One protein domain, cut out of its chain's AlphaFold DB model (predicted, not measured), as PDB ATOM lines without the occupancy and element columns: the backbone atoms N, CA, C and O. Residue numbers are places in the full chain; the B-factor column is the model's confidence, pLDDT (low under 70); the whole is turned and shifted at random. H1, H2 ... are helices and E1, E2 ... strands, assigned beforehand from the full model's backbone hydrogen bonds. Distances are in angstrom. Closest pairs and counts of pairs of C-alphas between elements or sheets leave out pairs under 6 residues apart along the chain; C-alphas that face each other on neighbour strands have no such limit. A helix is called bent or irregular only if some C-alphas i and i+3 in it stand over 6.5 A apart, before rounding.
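AT A GLANCE: This is residues 42 to 95 of the 212 residues of the protein "NAD(P)-binding protein" of Streptomyces albus (UniProt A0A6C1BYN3). A long, bent, strongly twisted hairpin of E2 and E3 runs along a rod, with short E1 beside E3 and H1 standing up from the sheet near one end. The 54 printed residues hold E1, H1, E2, E3 in that order: class mixed, antiparallel sheet E1, E3, E2. It is only just loose, close to extended: radius of gyration of the C-alphas 14.7 A, spans 45 by 19 by 11 A.

IN THESE COORDINATES: E3, residues 82 to 94, measures 25.3 A, ending at (111.765, 109.597, 113.990). E2, residues 63 to 73, measures 25.9 A; E1, residues 42 to 44, 6.9 A, from (114.682, 111.519, 119.344); H1, residues 45 to 53, 12.5 A.

HOW THE PARTS SIT: E3 bends 96 degrees at residue 88, E2 81 degrees at 67. Within hydrogen-bond range are N 69 and O 87, 2.9 A, in hairpin E2 and E3, and N 43 and O 92, 2.8 A, between E1 and E3. E1, H1, E2 form a split strand-helix-strand unit, E3 between its strands, crossover right-handed. H1 is over E1, height over the sheet 9.1 A; the closest C-alphas of H1 and E3, Ala 45 and Ser 91, are 4.4 A apart. In H1 every O i to N i+4 pair is within range.

THE WHOLE: The farthest C-alphas, Ala 54 and Arg 77, are 45.9 A apart. The printed part has no cut, no long link, and no residue under pLDDT 70.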
ATOM      1  N   THR A  42     115.376 112.061 118.175       95.00
ATOM      2  CA  THR A  42     114.682 111.519 119.344       95.00
ATOM      3  C   THR A  42     113.937 112.638 120.055       95.00
ATOM      4  O   THR A  42     114.510 113.690 120.335       95.00
ATOM      5  N   LEU A  43     112.664 112.405 120.349       95.25
ATOM      6  CA  LEU A  43     111.791 113.304 121.096       95.25
ATOM      7  C   LEU A  43     111.310 112.588 122.364       95.25
ATOM      8  O   LEU A  43     111.027 111.390 122.291       95.25
ATOM      9  N   PRO A  44     111.149 113.277 123.506       96.81
ATOM     10  CA  PRO A  44     110.325 112.760 124.594       96.81
ATOM     11  C   PRO A  44     108.935 112.363 124.074       96.81
ATOM     12  O   PRO A  44     108.367 113.062 123.230       96.81
ATOM     13  N   ALA A  45     108.367 111.268 124.582       96.75
ATOM     14  CA  ALA A  45     107.047 110.806 124.153       96.75
ATOM     15  C   ALA A  45     105.941 111.843 124.413       96.75
ATOM     16  O   ALA A  45     105.047 111.989 123.580       96.75
ATOM     17  N   SER A  46     106.040 112.602 125.510       96.81
ATOM     18  CA  SER A  46     105.131 113.713 125.813       96.81
ATOM     19  C   SER A  46     105.210 114.819 124.759       96.81
ATOM     20  O   SER A  46     104.200 115.153 124.153       96.81
ATOM     21  N   LEU A  47     106.421 115.299 124.454       96.69
ATOM     22  CA  LEU A  47     106.638 116.340 123.447       96.69
ATOM     23  C   LEU A  47     106.157 115.901 122.059       96.69
ATOM     24  O   LEU A  47     105.604 116.695 121.306       96.69
ATOM     25  N   HIS A  48     106.355 114.633 121.700       96.44
ATOM     26  CA  HIS A  48     105.813 114.111 120.450       96.44
ATOM     27  C   HIS A  48     104.278 114.195 120.407       96.44
ATOM     28  O   HIS A  48     103.735 114.567 119.368       96.44
ATOM     29  N   GLY A  49     103.593 113.875 121.512       96.69
ATOM     30  CA  GLY A  49     102.143 114.048 121.642       96.69
ATOM     31  C   GLY A  49     101.724 115.509 121.484       96.69
ATOM     32  O   GLY A  49     100.920 115.818 120.613       96.69
ATOM     33  N   GLU A  50     102.367 116.420 122.215       97.94
ATOM     34  CA  GLU A  50     102.092 117.861 122.128       97.94
ATOM     35  C   GLU A  50     102.267 118.407 120.702       97.94
ATOM     36  O   GLU A  50     101.446 119.182 120.213       97.94
ATOM     37  N   LEU A  51     103.319 117.983 119.993       97.25
ATOM     38  CA  LEU A  51     103.570 118.415 118.618       97.25
ATOM     39  C   LEU A  51     102.601 117.793 117.602       97.25
ATOM     40  O   LEU A  51     102.352 118.405 116.559       97.25
ATOM     41  N   LEU A  52     102.072 116.596 117.869       96.94
ATOM     42  CA  LEU A  52     100.991 116.009 117.075       96.94
ATOM     43  C   LEU A  52      99.692 116.787 117.267       96.94
ATOM     44  O   LEU A  52      99.086 117.195 116.278       96.94
ATOM     45  N   ASP A  53      99.311 117.040 118.518       97.75
ATOM     46  CA  ASP A  53      98.076 117.749 118.866       97.75
ATOM     47  C   ASP A  53      98.100 119.189 118.340       97.75
ATOM     48  O   ASP A  53      97.118 119.688 117.792       97.75
ATOM     49  N   ALA A  54      99.265 119.838 118.402       97.44
ATOM     50  CA  ALA A  54      99.486 121.151 117.813       97.44
ATOM     51  C   ALA A  54      99.630 121.125 116.276       97.44
ATOM     52  O   ALA A  54      99.859 122.168 115.663       97.44
ATOM     53  N   GLY A  55      99.544 119.965 115.618       97.06
ATOM     54  CA  GLY A  55      99.601 119.836 114.159       97.06
ATOM     55  C   GLY A  55     100.963 120.163 113.535       97.06
ATOM     56  O   GLY A  55     101.033 120.526 112.359       97.06
ATOM     57  N   TYR A  56     102.056 120.095 114.297       97.38
ATOM     58  CA  TYR A  56     103.419 120.216 113.761       97.38
ATOM     59  C   TYR A  56     103.922 118.891 113.184       97.38
ATOM     60  O   TYR A  56     104.698 118.882 112.226       97.38
ATOM     61  N   LEU A  57     103.468 117.770 113.744       96.50
ATOM     62  CA  LEU A  57     103.770 116.427 113.260       96.50
ATOM     63  C   LEU A  57     102.529 115.787 112.630       96.50
ATOM     64  O   LEU A  57     101.397 116.151 112.931       96.50
ATOM     65  N   SER A  58     102.744 114.822 111.734       92.31
ATOM     66  CA  SER A  58     101.650 114.083 111.097       92.31
ATOM     67  C   SER A  58     101.309 112.821 111.901       92.31
ATOM     68  O   SER A  58     102.232 112.059 112.200       92.31
ATOM     69  N   PRO A  59     100.021 112.523 112.162       90.38
ATOM     70  CA  PRO A  59      99.602 111.297 112.853       90.38
ATOM     71  C   PRO A  59     100.065 109.999 112.177       90.38
ATOM     72  O   PRO A  59     100.266 108.991 112.846       90.38
ATOM     73  N   GLY A  60     100.264 110.016 110.854       90.00
ATOM     74  CA  GLY A  60     100.749 108.869 110.076       90.00
ATOM     75  C   GLY A  60     102.274 108.783 109.948       90.00
ATOM     76  O   GLY A  60     102.781 107.968 109.177       90.00
ATOM     77  N   MET A  61     103.031 109.646 110.634       91.62
ATOM     78  CA  MET A  61     104.490 109.641 110.545       91.62
ATOM     79  C   MET A  61     105.064 108.354 111.153       91.62
ATOM     80  O   MET A  61     104.778 108.004 112.294       91.62
ATOM     81  N   ARG A  62     105.917 107.657 110.391       92.19
ATOM     82  CA  ARG A  62     106.617 106.463 110.883       92.19
ATOM     83  C   ARG A  62     107.616 106.842 111.969       92.19
ATOM     84  O   ARG A  62     108.513 107.655 111.731       92.19
ATOM     85  N   VAL A  63     107.473 106.207 113.126       94.25
ATOM     86  CA  VAL A  63     108.317 106.414 114.301       94.25
ATOM     87  C   VAL A  63     108.577 105.098 115.030       94.25
ATOM     88  O   VAL A  63     107.783 104.163 114.940       94.25
ATOM     89  N   LEU A  64     109.675 105.040 115.778       95.12
ATOM     90  CA  LEU A  64     109.983 103.956 116.707       95.12
ATOM     91  C   LEU A  64     109.771 104.443 118.138       95.12
ATOM     92  O   LEU A  64     110.151 105.561 118.478       95.12
ATOM     93  N   ARG A  65     109.180 103.597 118.980       95.56
ATOM     94  CA  ARG A  65     108.987 103.868 120.408       95.56
ATOM     95  C   ARG A  65     110.088 103.194 121.218       95.56
ATOM     96  O   ARG A  65     110.465 102.062 120.915       95.56
ATOM     97  N   ARG A  66     110.597 103.888 122.231       95.50
ATOM     98  CA  ARG A  66     111.568 103.370 123.200       95.50
ATOM     99  C   ARG A  66     111.195 103.847 124.592       95.50
ATOM    100  O   ARG A  66     110.917 105.023 124.772       95.50
ATOM    101  N   ASP A  67     111.247 102.956 125.571       97.06
ATOM    102  CA  ASP A  67     110.896 103.292 126.957       97.06
ATOM    103  C   ASP A  67     112.107 103.709 127.799       97.06
ATOM    104  O   ASP A  67     111.971 104.153 128.940       97.06
ATOM    105  N   GLU A  68     113.310 103.582 127.243       96.06
ATOM    106  CA  GLU A  68     114.559 103.798 127.956       96.06
ATOM    107  C   GLU A  68     115.677 104.341 127.068       96.06
ATOM    108  O   GLU A  68     115.728 104.103 125.858       96.06
ATOM    109  N   LEU A  69     116.614 105.027 127.717       94.50
ATOM    110  CA  LEU A  69     117.908 105.401 127.174       94.50
ATOM    111  C   LEU A  69     118.970 104.430 127.704       94.50
ATOM    112  O   LEU A  69     119.105 104.244 128.918       94.50
ATOM    113  N   ILE A  70     119.730 103.828 126.790       93.81
ATOM    114  CA  ILE A  70     120.839 102.921 127.104       93.81
ATOM    115  C   ILE A  70     122.151 103.660 126.856       93.81
ATOM    116  O   ILE A  70     122.379 104.203 125.776       93.81
ATOM    117  N   TRP A  71     123.024 103.653 127.858       94.81
ATOM    118  CA  TRP A  71     124.349 104.258 127.791       94.81
ATOM    119  C   TRP A  71     125.380 103.159 127.549       94.81
ATOM    120  O   TRP A  71     125.504 102.231 128.354       94.81
ATOM    121  N   LEU A  72     126.123 103.274 126.452       94.56
ATOM    122  CA  LEU A  72     127.159 102.328 126.044       94.56
ATOM    123  C   LEU A  72     128.527 103.018 126.061       94.56
ATOM    124  O   LEU A  72     128.637 104.207 125.756       94.56
ATOM    125  N   THR A  73     129.574 102.272 126.401       95.62
ATOM    126  CA  THR A  73     130.972 102.695 126.257       95.62
ATOM    127  C   THR A  73     131.732 101.697 125.395       95.62
ATOM    128  O   THR A  73     131.439 100.504 125.418       95.62
ATOM    129  N   ARG A  74     132.742 102.157 124.656       95.31
ATOM    130  CA  ARG A  74     133.627 101.254 123.914       95.31
ATOM    131  C   ARG A  74     134.486 100.467 124.904       95.31
ATOM    132  O   ARG A  74     135.114 101.065 125.774       95.31
ATOM    133  N   ASP A  75     134.538  99.148 124.751       92.31
ATOM    134  CA  ASP A  75     135.353  98.263 125.594       92.31
ATOM    135  C   ASP A  75     136.388  97.441 124.807       92.31
ATOM    136  O   ASP A  75     137.211  96.760 125.409       92.31
ATOM    137  N   GLY A  76     136.355  97.515 123.471       90.50
ATOM    138  CA  GLY A  76     137.245  96.766 122.581       90.50
ATOM    139  C   GLY A  76     136.969  95.260 122.542       90.50
ATOM    140  O   GLY A  76     137.715  94.542 121.885       90.50
ATOM    141  N   ARG A  77     135.925  94.782 123.229       88.75
ATOM    142  CA  ARG A  77     135.564  93.358 123.328       88.75
ATOM    143  C   ARG A  77     134.353  93.013 122.472       88.75
ATOM    144  O   ARG A  77     134.254  91.889 121.998       88.75
ATOM    145  N   SER A  78     133.457  93.977 122.269       89.12
ATOM    146  CA  SER A  78     132.303  93.855 121.381       89.12
ATOM    147  C   SER A  78     132.200  95.073 120.454       89.12
ATOM    148  O   SER A  78     132.495  96.192 120.895       89.12
ATOM    149  N   PRO A  79     131.752  94.907 119.191       87.81
ATOM    150  CA  PRO A  79     131.396  96.036 118.329       87.81
ATOM    151  C   PRO A  79     130.306  96.931 118.943       87.81
ATOM    152  O   PRO A  79     130.322  98.141 118.715       87.81
ATOM    153  N   ASP A  80     129.428  96.369 119.778       86.81
ATOM    154  CA  ASP A  80     128.351  97.096 120.463       86.81
ATOM    155  C   ASP A  80     128.833  97.825 121.732       86.81
ATOM    156  O   ASP A  80     128.140  98.681 122.287       86.81
ATOM    157  N   GLY A  81     130.045  97.510 122.196       93.06
ATOM    158  CA  GLY A  81     130.602  98.002 123.449       93.06
ATOM    159  C   GLY A  81     129.941  97.407 124.697       93.06
ATOM    160  O   GLY A  81     129.232  96.402 124.661       93.06
ATOM    161  N   ARG A  82     130.190  98.048 125.839       94.12
ATOM    162  CA  ARG A  82     129.696  97.655 127.162       94.12
ATOM    163  C   ARG A  82     128.638  98.630 127.659       94.12
ATOM    164  O   ARG A  82     128.860  99.840 127.683       94.12
ATOM    165  N   MET A  83     127.531  98.105 128.176       95.12
ATOM    166  CA  MET A  83     126.513  98.909 128.852       95.12
ATOM    167  C   MET A  83     127.018  99.461 130.190       95.12
ATOM    168  O   MET A  83     127.520  98.723 131.039       95.12
ATOM    169  N   VAL A  84     126.858 100.770 130.381       96.06
ATOM    170  CA  VAL A  84     127.240 101.486 131.610       96.06
ATOM    171  C   VAL A  84     126.044 102.063 132.361       96.06
ATOM    172  O   VAL A  84     126.182 102.424 133.527       96.06
ATOM    173  N   GLY A  85     124.864 102.109 131.738       96.56
ATOM    174  CA  GLY A  85     123.647 102.563 132.397       96.56
ATOM    175  C   GLY A  85     122.390 102.364 131.558       96.56
ATOM    176  O   GLY A  85     122.448 102.280 130.332       96.56
ATOM    177  N   ARG A  86     121.247 102.325 132.245       97.06
ATOM    178  CA  ARG A  86     119.900 102.375 131.667       97.06
ATOM    179  C   ARG A  86     119.081 103.387 132.448       97.06
ATOM    180  O   ARG A  86     119.188 103.452 133.675       97.06
ATOM    181  N   GLN A  87     118.270 104.160 131.746       96.75
ATOM    182  CA  GLN A  87     117.419 105.183 132.338       96.75
ATOM    183  C   GLN A  87     116.023 105.115 131.716       96.75
ATOM    184  O   GLN A  87     115.937 105.167 130.490       96.75
ATOM    185  N   PRO A  88     114.937 105.056 132.517       97.38
ATOM    186  CA  PRO A  88     113.585 105.235 132.000       97.38
ATOM    187  C   PRO A  88     113.472 106.576 131.273       97.38
ATOM    188  O   PRO A  88     113.712 107.632 131.861       97.38
ATOM    189  N   TYR A  89     113.153 106.519 129.987       96.56
ATOM    190  CA  TYR A  89     113.027 107.676 129.110       96.56
ATOM    191  C   TYR A  89     112.090 107.330 127.942       96.56
ATOM    192  O   TYR A  89     112.558 106.996 126.847       96.56
ATOM    193  N   PRO A  90     110.761 107.386 128.166       97.31
ATOM    194  CA  PRO A  90     109.780 107.204 127.107       97.31
ATOM    195  C   PRO A  90     110.012 108.217 125.987       97.31
ATOM    196  O   PRO A  90     109.904 109.432 126.183       97.31
ATOM    197  N   SER A  91     110.362 107.719 124.811       96.81
ATOM    198  CA  SER A  91     110.832 108.516 123.691       96.81
ATOM    199  C   SER A  91     110.414 107.941 122.347       96.81
ATOM    200  O   SER A  91     110.119 106.754 122.181       96.81
ATOM    201  N   ILE A  92     110.368 108.841 121.375       96.25
ATOM    202  CA  ILE A  92     110.015 108.585 119.994       96.25
ATOM    203  C   ILE A  92     111.235 108.884 119.143       96.25
ATOM    204  O   ILE A  92     111.749 109.999 119.169       96.25
ATOM    205  N   MET A  93     111.681 107.904 118.367       95.12
ATOM    206  CA  MET A  93     112.722 108.082 117.366       95.12
ATOM    207  C   MET A  93     112.062 108.207 115.996       95.12
ATOM    208  O   MET A  93     111.349 107.307 115.550       95.12
ATOM    209  N   ALA A  94     112.295 109.323 115.317       92.81
ATOM    210  CA  ALA A  94     111.765 109.597 113.990       92.81
ATOM    211  C   ALA A  94     112.903 109.796 112.987       92.81
ATOM    212  O   ALA A  94     114.007 110.213 113.341       92.81
ATOM    213  N   SER A  95     112.630 109.554 111.704       92.00
ATOM    214  CA  SER A  95     113.534 110.034 110.657       92.00
ATOM    215  C   SER A  95     113.540 111.560 110.675       92.00
ATOM    216  O   SER A  95     112.492 112.205 110.585       92.00
TER     217      SER A  95